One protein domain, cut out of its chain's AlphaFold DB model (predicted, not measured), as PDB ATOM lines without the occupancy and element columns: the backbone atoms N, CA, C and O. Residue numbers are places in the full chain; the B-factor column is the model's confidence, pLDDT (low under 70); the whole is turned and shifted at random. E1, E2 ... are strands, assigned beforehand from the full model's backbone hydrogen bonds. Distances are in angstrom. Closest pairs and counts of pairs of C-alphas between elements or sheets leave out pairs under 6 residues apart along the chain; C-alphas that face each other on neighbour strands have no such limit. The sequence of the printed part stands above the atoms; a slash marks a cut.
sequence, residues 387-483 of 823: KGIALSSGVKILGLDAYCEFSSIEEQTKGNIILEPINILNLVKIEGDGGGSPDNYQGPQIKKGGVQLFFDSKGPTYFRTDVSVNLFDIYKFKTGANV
ATOM      1  N   LYS A 387      14.327   0.954 -41.078       87.81
ATOM      2  CA  LYS A 387      13.373   1.033 -39.963       87.81
ATOM      3  C   LYS A 387      13.726   2.192 -39.035       87.81
ATOM      4  O   LYS A 387      14.788   2.162 -38.412       87.81
ATOM      5  N   GLY A 388      12.813   3.141 -38.868       88.00
ATOM      6  CA  GLY A 388      13.002   4.270 -37.970       88.00
ATOM      7  C   GLY A 388      12.480   5.582 -38.524       88.00
ATOM      8  O   GLY A 388      11.609   5.607 -39.388       88.00
ATOM      9  N   ILE A 389      13.027   6.676 -38.004       86.69
ATOM     10  CA  ILE A 389      12.717   8.049 -38.409       86.69
ATOM     11  C   ILE A 389      14.017   8.714 -38.842       86.69
ATOM     12  O   ILE A 389      15.027   8.552 -38.159       86.69
ATOM     13  N   ALA A 390      13.997   9.498 -39.918       90.38
ATOM     14  CA  ALA A 390      15.085  10.423 -40.207       90.38
ATOM     15  C   ALA A 390      14.586  11.768 -40.736       90.38
ATOM     16  O   ALA A 390      13.518  11.879 -41.337       90.38
ATOM     17  N   LEU A 391      15.391  12.794 -40.501       90.25
ATOM     18  CA  LEU A 391      15.201  14.165 -40.930       90.25
ATOM     19  C   LEU A 391      16.536  14.681 -41.450       90.25
ATOM     20  O   LEU A 391      17.541  14.579 -40.757       90.25
ATOM     21  N   SER A 392      16.534  15.283 -42.631       92.06
ATOM     22  CA  SER A 392      17.675  16.011 -43.182       92.06
ATOM     23  C   SER A 392      17.210  17.385 -43.629       92.06
ATOM     24  O   SER A 392      16.202  17.497 -44.327       92.06
ATOM     25  N   SER A 393      17.912  18.439 -43.241       94.25
ATOM     26  CA  SER A 393      17.517  19.802 -43.567       94.25
ATOM     27  C   SER A 393      18.724  20.703 -43.700       94.25
ATOM     28  O   SER A 393      19.727  20.544 -43.017       94.25
ATOM     29  N   GLY A 394      18.577  21.725 -44.523       94.69
ATOM     30  CA  GLY A 394      19.404  22.912 -44.428       94.69
ATOM     31  C   GLY A 394      18.837  23.778 -43.323       94.69
ATOM     32  O   GLY A 394      17.624  23.778 -43.085       94.69
ATOM     33  N   VAL A 395      19.701  24.470 -42.603       94.00
ATOM     34  CA  VAL A 395      19.329  25.322 -41.483       94.00
ATOM     35  C   VAL A 395      20.109  26.609 -41.604       94.00
ATOM     36  O   VAL A 395      21.321  26.588 -41.768       94.00
ATOM     37  N   LYS A 396      19.430  27.742 -41.496       92.31
ATOM     38  CA  LYS A 396      20.075  29.033 -41.326       92.31
ATOM     39  C   LYS A 396      20.063  29.383 -39.848       92.31
ATOM     40  O   LYS A 396      18.985  29.571 -39.293       92.31
ATOM     41  N   ILE A 397      21.231  29.458 -39.216       89.56
ATOM     42  CA  ILE A 397      21.400  29.800 -37.798       89.56
ATOM     43  C   ILE A 397      22.136  31.134 -37.715       89.56
ATOM     44  O   ILE A 397      23.282  31.237 -38.137       89.56
ATOM     45  N   LEU A 398      21.487  32.176 -37.190       88.88
ATOM     46  CA  LEU A 398      22.038  33.540 -37.128       88.88
ATOM     47  C   LEU A 398      22.514  34.061 -38.501       88.88
ATOM     48  O   LEU A 398      23.478  34.813 -38.595       88.88
ATOM     49  N   GLY A 399      21.840  33.646 -39.577       88.38
ATOM     50  CA  GLY A 399      22.207  33.998 -40.950       88.38
ATOM     51  C   GLY A 399      23.262  33.093 -41.596       88.38
ATOM     52  O   GLY A 399      23.471  33.215 -42.799       88.38
ATOM     53  N   LEU A 400      23.874  32.181 -40.838       91.75
ATOM     54  CA  LEU A 400      24.863  31.219 -41.326       91.75
ATOM     55  C   LEU A 400      24.176  29.952 -41.821       91.75
ATOM     56  O   LEU A 400      23.301  29.425 -41.136       91.75
ATOM     57  N   ASP A 401      24.582  29.459 -42.984       94.69
ATOM     58  CA  ASP A 401      24.061  28.215 -43.534       94.69
ATOM     59  C   ASP A 401      24.681  26.996 -42.836       94.69
ATOM     60  O   ASP A 401      25.860  26.969 -42.479       94.69
ATOM     61  N   ALA A 402      23.855  25.984 -42.606       95.88
ATOM     62  CA  ALA A 402      24.208  24.733 -41.964       95.88
ATOM     63  C   ALA A 402      23.420  23.583 -42.591       95.88
ATOM     64  O   ALA A 402      22.330  23.775 -43.125       95.88
ATOM     65  N   TYR A 403      23.942  22.372 -42.473       96.25
ATOM     66  CA  TYR A 403      23.240  21.138 -42.795       96.25
ATOM     67  C   TYR A 403      23.006  20.371 -41.502       96.25
ATOM     68  O   TYR A 403      23.928  20.227 -40.702       96.25
ATOM     69  N   CYS A 404      21.791  19.885 -41.283       94.75
ATOM     70  CA  CYS A 404      21.486  18.999 -40.180       94.75
ATOM     71  C   CYS A 404      20.874  17.688 -40.660       94.75
ATOM     72  O   CYS A 404      20.080  17.647 -41.596       94.75
ATOM     73  N   GLU A 405      21.230  16.618 -39.970       93.94
ATOM     74  CA  GLU A 405      20.665  15.294 -40.139       93.94
ATOM     75  C   GLU A 405      20.400  14.709 -38.760       93.94
ATOM     76  O   GLU A 405      21.247  14.780 -37.875       93.94
ATOM     77  N   PHE A 406      19.220  14.147 -38.566       91.88
ATOM     78  CA  PHE A 406      18.808  13.486 -37.341       91.88
ATOM     79  C   PHE A 406      18.124  12.188 -37.720       91.88
ATOM     80  O   PHE A 406      17.227  12.189 -38.553       91.88
ATOM     81  N   SER A 407      18.504  11.081 -37.101       90.81
ATOM     82  CA  SER A 407      17.895   9.789 -37.387       90.81
ATOM     83  C   SER A 407      17.790   8.947 -36.129       90.81
ATOM     84  O   SER A 407      18.743   8.896 -35.363       90.81
ATOM     85  N   SER A 408      16.683   8.242 -35.942       89.38
ATOM     86  CA  SER A 408      16.560   7.133 -34.999       89.38
ATOM     87  C   SER A 408      16.221   5.888 -35.809       89.38
ATOM     88  O   SER A 408      15.057   5.656 -36.128       89.38
ATOM     89  N   ILE A 409      17.251   5.157 -36.235       88.31
ATOM     90  CA  ILE A 409      17.165   4.009 -37.145       88.31
ATOM     91  C   ILE A 409      17.678   2.776 -36.410       88.31
ATOM     92  O   ILE A 409      18.756   2.832 -35.832       88.31
ATOM     93  N   GLU A 410      16.934   1.666 -36.425       87.31
ATOM     94  CA  GLU A 410      17.358   0.400 -35.784       87.31
ATOM     95  C   GLU A 410      17.801   0.589 -34.310       87.31
ATOM     96  O   GLU A 410      18.797   0.034 -33.838       87.31
ATOM     97  N   GLU A 411      17.051   1.426 -33.577       85.50
ATOM     98  CA  GLU A 411      17.316   1.830 -32.182       85.50
ATOM     99  C   GLU A 411      18.631   2.616 -31.980       85.50
ATOM    100  O   GLU A 411      19.053   2.849 -30.847       85.50
ATOM    101  N   GLN A 412      19.304   3.024 -33.054       89.69
ATOM    102  CA  GLN A 412      20.443   3.930 -33.019       89.69
ATOM    103  C   GLN A 412      19.968   5.348 -33.320       89.69
ATOM    104  O   GLN A 412      19.460   5.627 -34.407       89.69
ATOM    105  N   THR A 413      20.157   6.259 -32.369       89.00
ATOM    106  CA  THR A 413      19.866   7.677 -32.572       89.00
ATOM    107  C   THR A 413      21.154   8.406 -32.916       89.00
ATOM    108  O   THR A 413      22.087   8.431 -32.117       89.00
ATOM    109  N   LYS A 414      21.198   9.002 -34.103       93.00
ATOM    110  CA  LYS A 414      22.281   9.856 -34.577       93.00
ATOM    111  C   LYS A 414      21.766  11.256 -34.820       93.00
ATOM    112  O   LYS A 414      20.621  11.441 -35.239       93.00
ATOM    113  N   GLY A 415      22.642  12.227 -34.663       93.12
ATOM    114  CA  GLY A 415      22.434  13.501 -35.310       93.12
ATOM    115  C   GLY A 415      23.728  14.234 -35.551       93.12
ATOM    116  O   GLY A 415      24.752  13.994 -34.916       93.12
ATOM    117  N   ASN A 416      23.676  15.085 -36.554       95.00
ATOM    118  CA  ASN A 416      24.823  15.732 -37.131       95.00
ATOM    119  C   ASN A 416      24.392  17.115 -37.599       95.00
ATOM    120  O   ASN A 416      23.482  17.221 -38.411       95.00
ATOM    121  N   ILE A 417      25.019  18.167 -37.091       94.88
ATOM    122  CA  ILE A 417      24.824  19.540 -37.552       94.88
ATOM    123  C   ILE A 417      26.180  20.057 -38.009       94.88
ATOM    124  O   ILE A 417      27.135  20.028 -37.239       94.88
ATOM    125  N   ILE A 418      26.264  20.537 -39.243       96.19
ATOM    126  CA  ILE A 418      27.483  21.049 -39.862       96.19
ATOM    127  C   ILE A 418      27.222  22.488 -40.292       96.19
ATOM    128  O   ILE A 418      26.428  22.718 -41.199       96.19
ATOM    129  N   LEU A 419      27.881  23.447 -39.652       95.56
ATOM    130  CA  LEU A 419      27.846  24.869 -40.014       95.56
ATOM    131  C   LEU A 419      28.832  25.150 -41.149       95.56
ATOM    132  O   LEU A 419      29.940  24.626 -41.120       95.56
ATOM    133  N   GLU A 420      28.486  25.998 -42.119       95.06
ATOM    134  CA  GLU A 420      29.422  26.400 -43.174       95.06
ATOM    135  C   GLU A 420      30.652  27.126 -42.581       95.06
ATOM    136  O   GLU A 420      30.498  27.948 -41.670       95.06
ATOM    137  N   PRO A 421      31.876  26.859 -43.086       94.88
ATOM    138  CA  PRO A 421      33.063  27.614 -42.700       94.88
ATOM    139  C   PRO A 421      32.868  29.123 -42.861       94.88
ATOM    140  O   PRO A 421      32.494  29.608 -43.931       94.88
ATOM    141  N   ILE A 422      33.202  29.883 -41.824       94.81
ATOM    142  CA  ILE A 422      33.148  31.344 -41.860       94.81
ATOM    143  C   ILE A 422      34.539  31.852 -42.222       94.81
ATOM    144  O   ILE A 422      35.501  31.538 -41.529       94.81
ATOM    145  N   ASN A 423      34.658  32.659 -43.278       93.12
ATOM    146  CA  ASN A 423      35.896  33.368 -43.605       93.12
ATOM    147  C   ASN A 423      35.601  34.837 -43.931       93.12
ATOM    148  O   ASN A 423      35.080  35.158 -45.000       93.12
ATOM    149  N   ILE A 424      35.962  35.733 -43.012       91.62
ATOM    150  CA  ILE A 424      35.819  37.179 -43.179       91.62
ATOM    151  C   ILE A 424      37.178  37.754 -43.575       91.62
ATOM    152  O   ILE A 424      37.987  38.082 -42.710       91.62
ATOM    153  N   LEU A 425      37.427  37.879 -44.885       89.38
ATOM    154  CA  LEU A 425      38.626  38.522 -45.457       89.38
ATOM    155  C   LEU A 425      39.966  37.979 -44.908       89.38
ATOM    156  O   LEU A 425      40.932  38.731 -44.814       89.38
ATOM    157  N   ASN A 426      40.024  36.703 -44.509       84.62
ATOM    158  CA  ASN A 426      41.155  36.084 -43.795       84.62
ATOM    159  C   ASN A 426      41.513  36.754 -42.445       84.62
ATOM    160  O   ASN A 426      42.532  36.440 -41.838       84.62
ATOM    161  N   LEU A 427      40.674  37.663 -41.939       82.38
ATOM    162  CA  LEU A 427      40.823  38.268 -40.613       82.38
ATOM    163  C   LEU A 427      40.247  37.365 -39.527       82.38
ATOM    164  O   LEU A 427      40.804  37.282 -38.439       82.38
ATOM    165  N   VAL A 428      39.126  36.706 -39.819       88.88
ATOM    166  CA  VAL A 428      38.481  35.748 -38.920       88.88
ATOM    167  C   VAL A 428      38.069  34.538 -39.738       88.88
ATOM    168  O   VAL A 428      37.258  34.658 -40.659       88.88
ATOM    169  N   LYS A 429      38.621  33.379 -39.388       92.81
ATOM    170  CA  LYS A 429      38.240  32.077 -39.926       92.81
ATOM    171  C   LYS A 429      37.632  31.241 -38.806       92.81
ATOM    172  O   LYS A 429      38.269  31.107 -37.767       92.81
ATOM    173  N   ILE A 430      36.435  30.696 -38.994       93.56
ATOM    174  CA  ILE A 430      35.835  29.706 -38.089       93.56
ATOM    175  C   ILE A 430      35.570  28.446 -38.903       93.56
ATOM    176  O   ILE A 430      34.810  28.474 -39.867       93.56
ATOM    177  N   GLU A 431      36.231  27.362 -38.527       95.44
ATOM    178  CA  GLU A 431      36.244  26.076 -39.219       95.44
ATOM    179  C   GLU A 431      36.082  24.933 -38.213       95.44
ATOM    180  O   GLU A 431      36.073  25.146 -37.004       95.44
ATOM    181  N   GLY A 432      35.968  23.712 -38.712       93.50
ATOM    182  CA  GLY A 432      35.954  22.483 -37.933       93.50
ATOM    183  C   GLY A 432      36.265  21.289 -38.828       93.50
ATOM    184  O   GLY A 432      36.866  21.421 -39.897       93.50
ATOM    185  N   ASP A 433      35.849  20.107 -38.400       93.31
ATOM    186  CA  ASP A 433      36.070  18.833 -39.088       93.31
ATOM    187  C   ASP A 433      34.852  18.339 -39.889       93.31
ATOM    188  O   ASP A 433      34.857  17.221 -40.409       93.31
ATOM    189  N   GLY A 434      33.823  19.176 -40.036       94.12
ATOM    190  CA  GLY A 434      32.566  18.817 -40.675       94.12
ATOM    191  C   GLY A 434      32.722  18.384 -42.133       94.12
ATOM    192  O   GLY A 434      33.346  19.063 -42.955       94.12
ATOM    193  N   GLY A 435      32.081  17.265 -42.474       93.88
ATOM    194  CA  GLY A 435      32.136  16.634 -43.799       93.88
ATOM    195  C   GLY A 435      31.361  17.338 -44.921       93.88
ATOM    196  O   GLY A 435      31.390  16.846 -46.049       93.88
ATOM    197  N   GLY A 436      30.713  18.473 -44.639       93.31
ATOM    198  CA  GLY A 436      29.796  19.158 -45.557       93.31
ATOM    199  C   GLY A 436      28.438  18.457 -45.690       93.31
ATOM    200  O   GLY A 436      28.172  17.460 -45.016       93.31
ATOM    201  N   SER A 437      27.567  18.988 -46.550       92.75
ATOM    202  CA  SER A 437      26.319  18.306 -46.913       92.75
ATOM    203  C   SER A 437      26.582  17.140 -47.879       92.75
ATOM    204  O   SER A 437      27.537  17.203 -48.654       92.75
ATOM    205  N   PRO A 438      25.740  16.092 -47.884       90.94
ATOM    206  CA  PRO A 438      25.801  15.025 -48.883       90.94
ATOM    207  C   PRO A 438      25.607  15.530 -50.323       90.94
ATOM    208  O   PRO A 438      24.815  16.441 -50.564       90.94
ATOM    209  N   ASP A 439      26.242  14.871 -51.298       87.38
ATOM    210  CA  ASP A 439      26.142  15.239 -52.724       87.38
ATOM    211  C   ASP A 439      24.699  15.161 -53.266       87.38
ATOM    212  O   ASP A 439      24.336  15.874 -54.199       87.38
ATOM    213  N   ASN A 440      23.857  14.304 -52.677       82.69
ATOM    214  CA  ASN A 440      22.446  14.139 -53.039       82.69
ATOM    215  C   ASN A 440      21.489  15.067 -52.264       82.69
ATOM    216  O   ASN A 440      20.272  14.969 -52.441       82.69
ATOM    217  N   TYR A 441      22.005  15.950 -51.404       86.06
ATOM    218  CA  TYR A 441      21.194  16.940 -50.706       86.06
ATOM    219  C   TYR A 441      20.677  18.003 -51.690       86.06
ATOM    220  O   TYR A 441      21.441  18.603 -52.444       86.06
ATOM    221  N   GLN A 442      19.361  18.234 -51.689       81.75
ATOM    222  CA  GLN A 442      18.699  19.106 -52.670       81.75
ATOM    223  C   GLN A 442      18.829  20.608 -52.370       81.75
ATOM    224  O   GLN A 442      18.514  21.429 -53.232       81.75
ATOM    225  N   GLY A 443      19.256  20.982 -51.160       85.56
ATOM    226  CA  GLY A 443      19.451  22.383 -50.786       85.56
ATOM    227  C   GLY A 443      20.844  22.927 -51.140       85.56
ATOM    228  O   GLY A 443      21.662  22.229 -51.741       85.56
ATOM    229  N   PRO A 444      21.128  24.191 -50.767       87.81
ATOM    230  CA  PRO A 444      22.468  24.769 -50.783       87.81
ATOM    231  C   PRO A 444      23.533  23.813 -50.236       87.81
ATOM    232  O   PRO A 444      23.423  23.315 -49.118       87.81
ATOM    233  N   GLN A 445      24.569  23.565 -51.036       93.19
ATOM    234  CA  GLN A 445      25.655  22.668 -50.658       93.19
ATOM    235  C   GLN A 445      26.554  23.324 -49.602       93.19
ATOM    236  O   GLN A 445      27.179  24.355 -49.863       93.19
ATOM    237  N   ILE A 446      26.635  22.710 -48.422       93.88
ATOM    238  CA  ILE A 446      27.493  23.140 -47.318       93.88
ATOM    239  C   ILE A 446      28.896  22.585 -47.538       93.88
ATOM    240  O   ILE A 446      29.094  21.378 -47.686       93.88
ATOM    241  N   LYS A 447      29.887  23.478 -47.549       94.00
ATOM    242  CA  LYS A 447      31.286  23.117 -47.790       94.00
ATOM    243  C   LYS A 447      31.864  22.280 -46.649       94.00
ATOM    244  O   LYS A 447      31.481  22.413 -45.488       94.00
ATOM    245  N   LYS A 448      32.854  21.457 -46.994       95.06
ATOM    246  CA  LYS A 448      33.698  20.725 -46.037       95.06
ATOM    247  C   LYS A 448      34.525  21.690 -45.179       95.06
ATOM    248  O   LYS A 448      34.875  22.772 -45.644       95.06
ATOM    249  N   GLY A 449      34.884  21.261 -43.968       93.31
ATOM    250  CA  GLY A 449      35.697  22.033 -43.013       93.31
ATOM    251  C   GLY A 449      34.882  22.926 -42.076       93.31
ATOM    252  O   GLY A 449      35.423  23.846 -41.470       93.31
ATOM    253  N   GLY A 450      33.569  22.708 -42.011       93.62
ATOM    254  CA  GLY A 450      32.646  23.432 -41.145       93.62
ATOM    255  C   GLY A 450      32.687  22.970 -39.688       93.62
ATOM    256  O   GLY A 450      33.183  21.882 -39.402       93.62
ATOM    257  N   VAL A 451      32.130  23.755 -38.762       93.75
ATOM    258  CA  VAL A 451      31.960  23.312 -37.365       93.75
ATOM    259  C   VAL A 451      30.923  22.196 -37.312       93.75
ATOM    260  O   VAL A 451      29.806  22.380 -37.796       93.75
ATOM    261  N   GLN A 452      31.277  21.064 -36.700       94.31
ATOM    262  CA  GLN A 452      30.396  19.909 -36.561       94.31
ATOM    263  C   GLN A 452      29.918  19.735 -35.113       94.31
ATOM    264  O   GLN A 452      30.694  19.846 -34.162       94.31
ATOM    265  N   LEU A 453      28.633  19.430 -34.950       93.25
ATOM    266  CA  LEU A 453      28.033  18.881 -33.738       93.25
ATOM    267  C   LEU A 453      27.481  17.503 -34.086       93.25
ATOM    268  O   LEU A 453      26.508  17.397 -34.826       93.25
ATOM    269  N   PHE A 454      28.103  16.455 -33.566       93.56
ATOM    270  CA  PHE A 454      27.735  15.071 -33.841       93.56
ATOM    271  C   PHE A 454      27.311  14.368 -32.555       93.56
ATOM    272  O   PHE A 454      27.906  14.595 -31.505       93.56
ATOM    273  N   PHE A 455      26.320  13.489 -32.629       93.00
ATOM    274  CA  PHE A 455      25.987  12.561 -31.557       93.00
ATOM    275  C   PHE A 455      25.551  11.206 -32.118       93.00
ATOM    276  O   PHE A 455      24.934  11.139 -33.182       93.00
ATOM    277  N   ASP A 456      25.858  10.135 -31.390       92.69
ATOM    278  CA  ASP A 456      25.518   8.758 -31.756       92.69
ATOM    279  C   ASP A 456      25.280   7.915 -30.498       92.69
ATOM    280  O   ASP A 456      26.195   7.646 -29.728       92.69
ATOM    281  N   SER A 457      24.045   7.462 -30.288       88.81
ATOM    282  CA  SER A 457      23.657   6.739 -29.074       88.81
ATOM    283  C   SER A 457      24.271   5.341 -28.934       88.81
ATOM    284  O   SER A 457      24.197   4.774 -27.848       88.81
ATOM    285  N   LYS A 458      24.808   4.752 -30.012       87.62
ATOM    286  CA  LYS A 458      25.450   3.419 -29.995       87.62
ATOM    287  C   LYS A 458      26.903   3.455 -30.493       87.62
ATOM    288  O   LYS A 458      27.531   2.407 -30.615       87.62
ATOM    289  N   GLY A 459      27.421   4.633 -30.837       84.12
ATOM    290  CA  GLY A 459      28.793   4.801 -31.307       84.12
ATOM    291  C   GLY A 459      29.807   4.817 -30.156       84.12
ATOM    292  O   GLY A 459      29.434   5.070 -29.014       84.12
ATOM    293  N   PRO A 460      31.109   4.633 -30.446       80.62
ATOM    294  CA  PRO A 460      32.175   4.828 -29.452       80.62
ATOM    295  C   PRO A 460      32.261   6.283 -28.954       80.62
ATOM    296  O   PRO A 460      32.843   6.561 -27.908       80.62
ATOM    297  N   THR A 461      31.667   7.209 -29.711       83.50
ATOM    298  CA  THR A 461      31.563   8.635 -29.415       83.50
ATOM    299  C   THR A 461      30.091   9.023 -29.360       83.50
ATOM    300  O   THR A 461      29.430   9.124 -30.393       83.50
ATOM    301  N   TYR A 462      29.596   9.273 -28.151       87.75
ATOM    302  CA  TYR A 462      28.221   9.689 -27.892       87.75
ATOM    303  C   TYR A 462      27.948  11.118 -28.343       87.75
ATOM    304  O   TYR A 462      26.850  11.411 -28.804       87.75
ATOM    305  N   PHE A 463      28.935  12.005 -28.216       90.25
ATOM    306  CA  PHE A 463      28.849  13.403 -28.630       90.25
ATOM    307  C   PHE A 463      30.225  13.906 -29.061       90.25
ATOM    308  O   PHE A 463      31.203  13.618 -28.383       90.25
ATOM    309  N   ARG A 464      30.313  14.682 -30.142       91.12
ATOM    310  CA  ARG A 464      31.549  15.309 -30.620       91.12
ATOM    311  C   ARG A 464      31.293  16.713 -31.136       91.12
ATOM    312  O   ARG A 464      30.328  16.955 -31.859       91.12
ATOM    313  N   THR A 465      32.221  17.609 -30.838       92.31
ATOM    314  CA  THR A 465      32.346  18.906 -31.494       92.31
ATOM    315  C   THR A 465      33.809  19.286 -31.678       92.31
ATOM    316  O   THR A 465      34.636  18.984 -30.817       92.31
ATOM    317  N   ASP A 466      34.119  19.934 -32.797       90.38
ATOM    318  CA  ASP A 466      35.439  20.460 -33.144       90.38
ATOM    319  C   ASP A 466      35.249  21.851 -33.759       90.38
ATOM    320  O   ASP A 466      34.456  22.041 -34.689       90.38
ATOM    321  N   VAL A 467      35.936  22.834 -33.188       92.75
ATOM    322  CA  VAL A 467      35.897  24.234 -33.595       92.75
ATOM    323  C   VAL A 467      37.325  24.749 -33.664       92.75
ATOM    324  O   VAL A 467      38.057  24.728 -32.678       92.75
ATOM    325  N   SER A 468      37.709  25.296 -34.808       92.12
ATOM    326  CA  SER A 468      38.934  26.064 -34.984       92.12
ATOM    327  C   SER A 468      38.603  27.507 -35.337       92.12
ATOM    328  O   SER A 468      37.853  27.775 -36.267       92.12
ATOM    329  N   VAL A 469      39.174  28.446 -34.591       90.75
ATOM    330  CA  VAL A 469      39.111  29.881 -34.845       90.75
ATOM    331  C   VAL A 469      40.514  30.372 -35.182       90.75
ATOM    332  O   VAL A 469      41.440  30.213 -34.394       90.75
ATOM    333  N   ASN A 470      40.677  30.992 -36.342       88.38
ATOM    334  CA  ASN A 470      41.913  31.643 -36.755       88.38
ATOM    335  C   ASN A 470      41.672  33.156 -36.863       88.38
ATOM    336  O   ASN A 470      40.779  33.587 -37.592       88.38
ATOM    337  N   LEU A 471      42.448  33.953 -36.128       77.56
ATOM    338  CA  LEU A 471      42.404  35.411 -36.166       77.56
ATOM    339  C   LEU A 471      43.676  35.949 -36.831       77.56
ATOM    340  O   LEU A 471      44.791  35.714 -36.357       77.56
ATOM    341  N   PHE A 472      43.493  36.718 -37.903       85.50
ATOM    342  CA  PHE A 472      44.537  37.394 -38.679       85.50
ATOM    343  C   PHE A 472      45.616  36.470 -39.271       85.50
ATOM    344  O   PHE A 472      46.712  36.942 -39.550       85.50
ATOM    345  N   ASP A 473      45.355  35.163 -39.399       81.31
ATOM    346  CA  ASP A 473      46.355  34.128 -39.732       81.31
ATOM    347  C   ASP A 473      47.542  34.030 -38.753       81.31
ATOM    348  O   ASP A 473      48.501  33.291 -38.992       81.31
ATOM    349  N   ILE A 474      47.459  34.738 -37.623       73.88
ATOM    350  CA  ILE A 474      48.502  34.816 -36.594       73.88
ATOM    351  C   ILE A 474      48.106  33.981 -35.379       73.88
ATOM    352  O   ILE A 474      48.937  33.255 -34.840       73.88
ATOM    353  N   TYR A 475      46.848  34.084 -34.949       78.94
ATOM    354  CA  TYR A 475      46.361  33.451 -33.729       78.94
ATOM    355  C   TYR A 475      45.445  32.292 -34.089       78.94
ATOM    356  O   TYR A 475      44.361  32.506 -34.629       78.94
ATOM    357  N   LYS A 476      45.860  31.067 -33.771       87.44
ATOM    358  CA  LYS A 476      45.049  29.870 -34.002       87.44
ATOM    359  C   LYS A 476      44.558  29.339 -32.671       87.44
ATOM    360  O   LYS A 476      45.336  29.094 -31.761       87.44
ATOM    361  N   PHE A 477      43.257  29.159 -32.572       88.62
ATOM    362  CA  PHE A 477      42.590  28.522 -31.456       88.62
ATOM    363  C   PHE A 477      41.846  27.311 -32.002       88.62
ATOM    364  O   PHE A 477      41.125  27.413 -32.989       88.62
ATOM    365  N   LYS A 478      42.017  26.152 -31.388       91.56
ATOM    366  CA  LYS A 478      41.235  24.958 -31.664       91.56
ATOM    367  C   LYS A 478      40.673  24.458 -30.351       91.56
ATOM    368  O   LYS A 478      41.381  24.408 -29.354       91.56
ATOM    369  N   THR A 479      39.407  24.091 -30.333       93.00
ATOM    370  CA  THR A 479      38.785  23.465 -29.180       93.00
ATOM    371  C   THR A 479      37.791  22.423 -29.638       93.00
ATOM    372  O   THR A 479      37.220  22.518 -30.722       93.00
ATOM    373  N   GLY A 480      37.570  21.425 -28.804       91.19
ATOM    374  CA  GLY A 480      36.548  20.435 -29.051       91.19
ATOM    375  C   GLY A 480      36.164  19.720 -27.777       91.19
ATOM    376  O   GLY A 480      36.846  19.812 -26.754       91.19
ATOM    377  N   ALA A 481      35.058  18.998 -27.858       90.00
ATOM    378  CA  ALA A 481      34.607  18.109 -26.805       90.00
ATOM    379  C   ALA A 481      34.157  16.786 -27.414       90.00
ATOM    380  O   ALA A 481      33.600  16.753 -28.509       90.00
ATOM    381  N   ASN A 482      34.408  15.703 -26.695       90.69
ATOM    382  CA  ASN A 482      34.083  14.345 -27.081       90.69
ATOM    383  C   ASN A 482      33.568  13.599 -25.843       90.69
ATOM    384  O   ASN A 482      34.266  13.514 -24.839       90.69
ATOM    385  N   VAL A 483      32.345  13.084 -25.893       87.88
ATOM    386  CA  VAL A 483      31.789  12.210 -24.855       87.88
ATOM    387  C   VAL A 483      31.924  10.779 -25.352       87.88
ATOM    388  O   VAL A 483      31.327  10.426 -26.365       87.88
TER     389      VAL A 483
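This is residues 387 to 483 of the 823 residues of an uncharacterized protein of Cryomorpha ignava (UniProt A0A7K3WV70). What shape comes first? One twisted wall of antiparallel strands, in which two meanders, E1 E2 E3 and E6 E7 E8, each strand the antiparallel neighbour of the one before, join side by side through E3 and E6, with the short hairpin of E4 and E5 beside E7. A long loop, residues 432 to 450, arches over one face. What is it made of, and how large is it? The printed part has 97 residues, with no named helix and eight named strands, E1 to E8 in that order along the chain, in one branched antiparallel sheet, and its class is all strand. It is compact, with a radius of gyration of the C-alphas of 14.5 A, and elongated, spanning 48 by 31 by 22 A.

How does the first meander run? E1, residues 388 to 397, bends by 58 degrees at residue 394 and forms a hairpin with E2, residues 400 to 409, at 170 degrees between directions, with N 391 and O 406 at 2.7 A. E2 forms another with E3, residues 412 to 419, at 174 degrees, with N 405 and O 416 at 2.8 A. What comes after E3? E3 runs on into E4, residues 422 to 424, at 9 degrees across a break of 2 residues. E4 and E5, residues 428 to 431, form a hairpin at 167 degrees, with N 430 and O 422 at 2.8 A. Where does E6 sit? E6, residues 451 to 456, is antiparallel to E3 at 177 degrees, with N 417 and O 453 at 2.8 A. Where does the sheet branch? E7, residues 461 to 471, has E5 and E6 on one side and E8, residues 475 to 483, on the other side. N 429 of E5 and O 470 are 2.8 A apart, as are N 454 of E6 and O 464. E7 and E8 form a hairpin at 173 degrees, with N 467 and O 479 at 2.8 A.

Where do the strands begin and end? C-alpha 388, where E1 begins, is at (13.002, 4.270, -37.970), and C-alpha 483, where E8 ends, is at (31.789, 12.210, -24.855). Which are long? From first to last C-alpha E7 measures 29.7 A, E2 28.6 A, E8 27.2 A, E1 26.9 A and E3 23.3 A.

How far does it reach? The two C-alphas farthest apart, those of Lys 387 and Ile 474, are 48.9 A apart. Which link is long? The link from E5 to E6, 19 residues, is long, and the other links are tight. Is anything missing or uncertain? The printed part has no cut, its mean pLDDT is 90.4, and no printed residue is under 70.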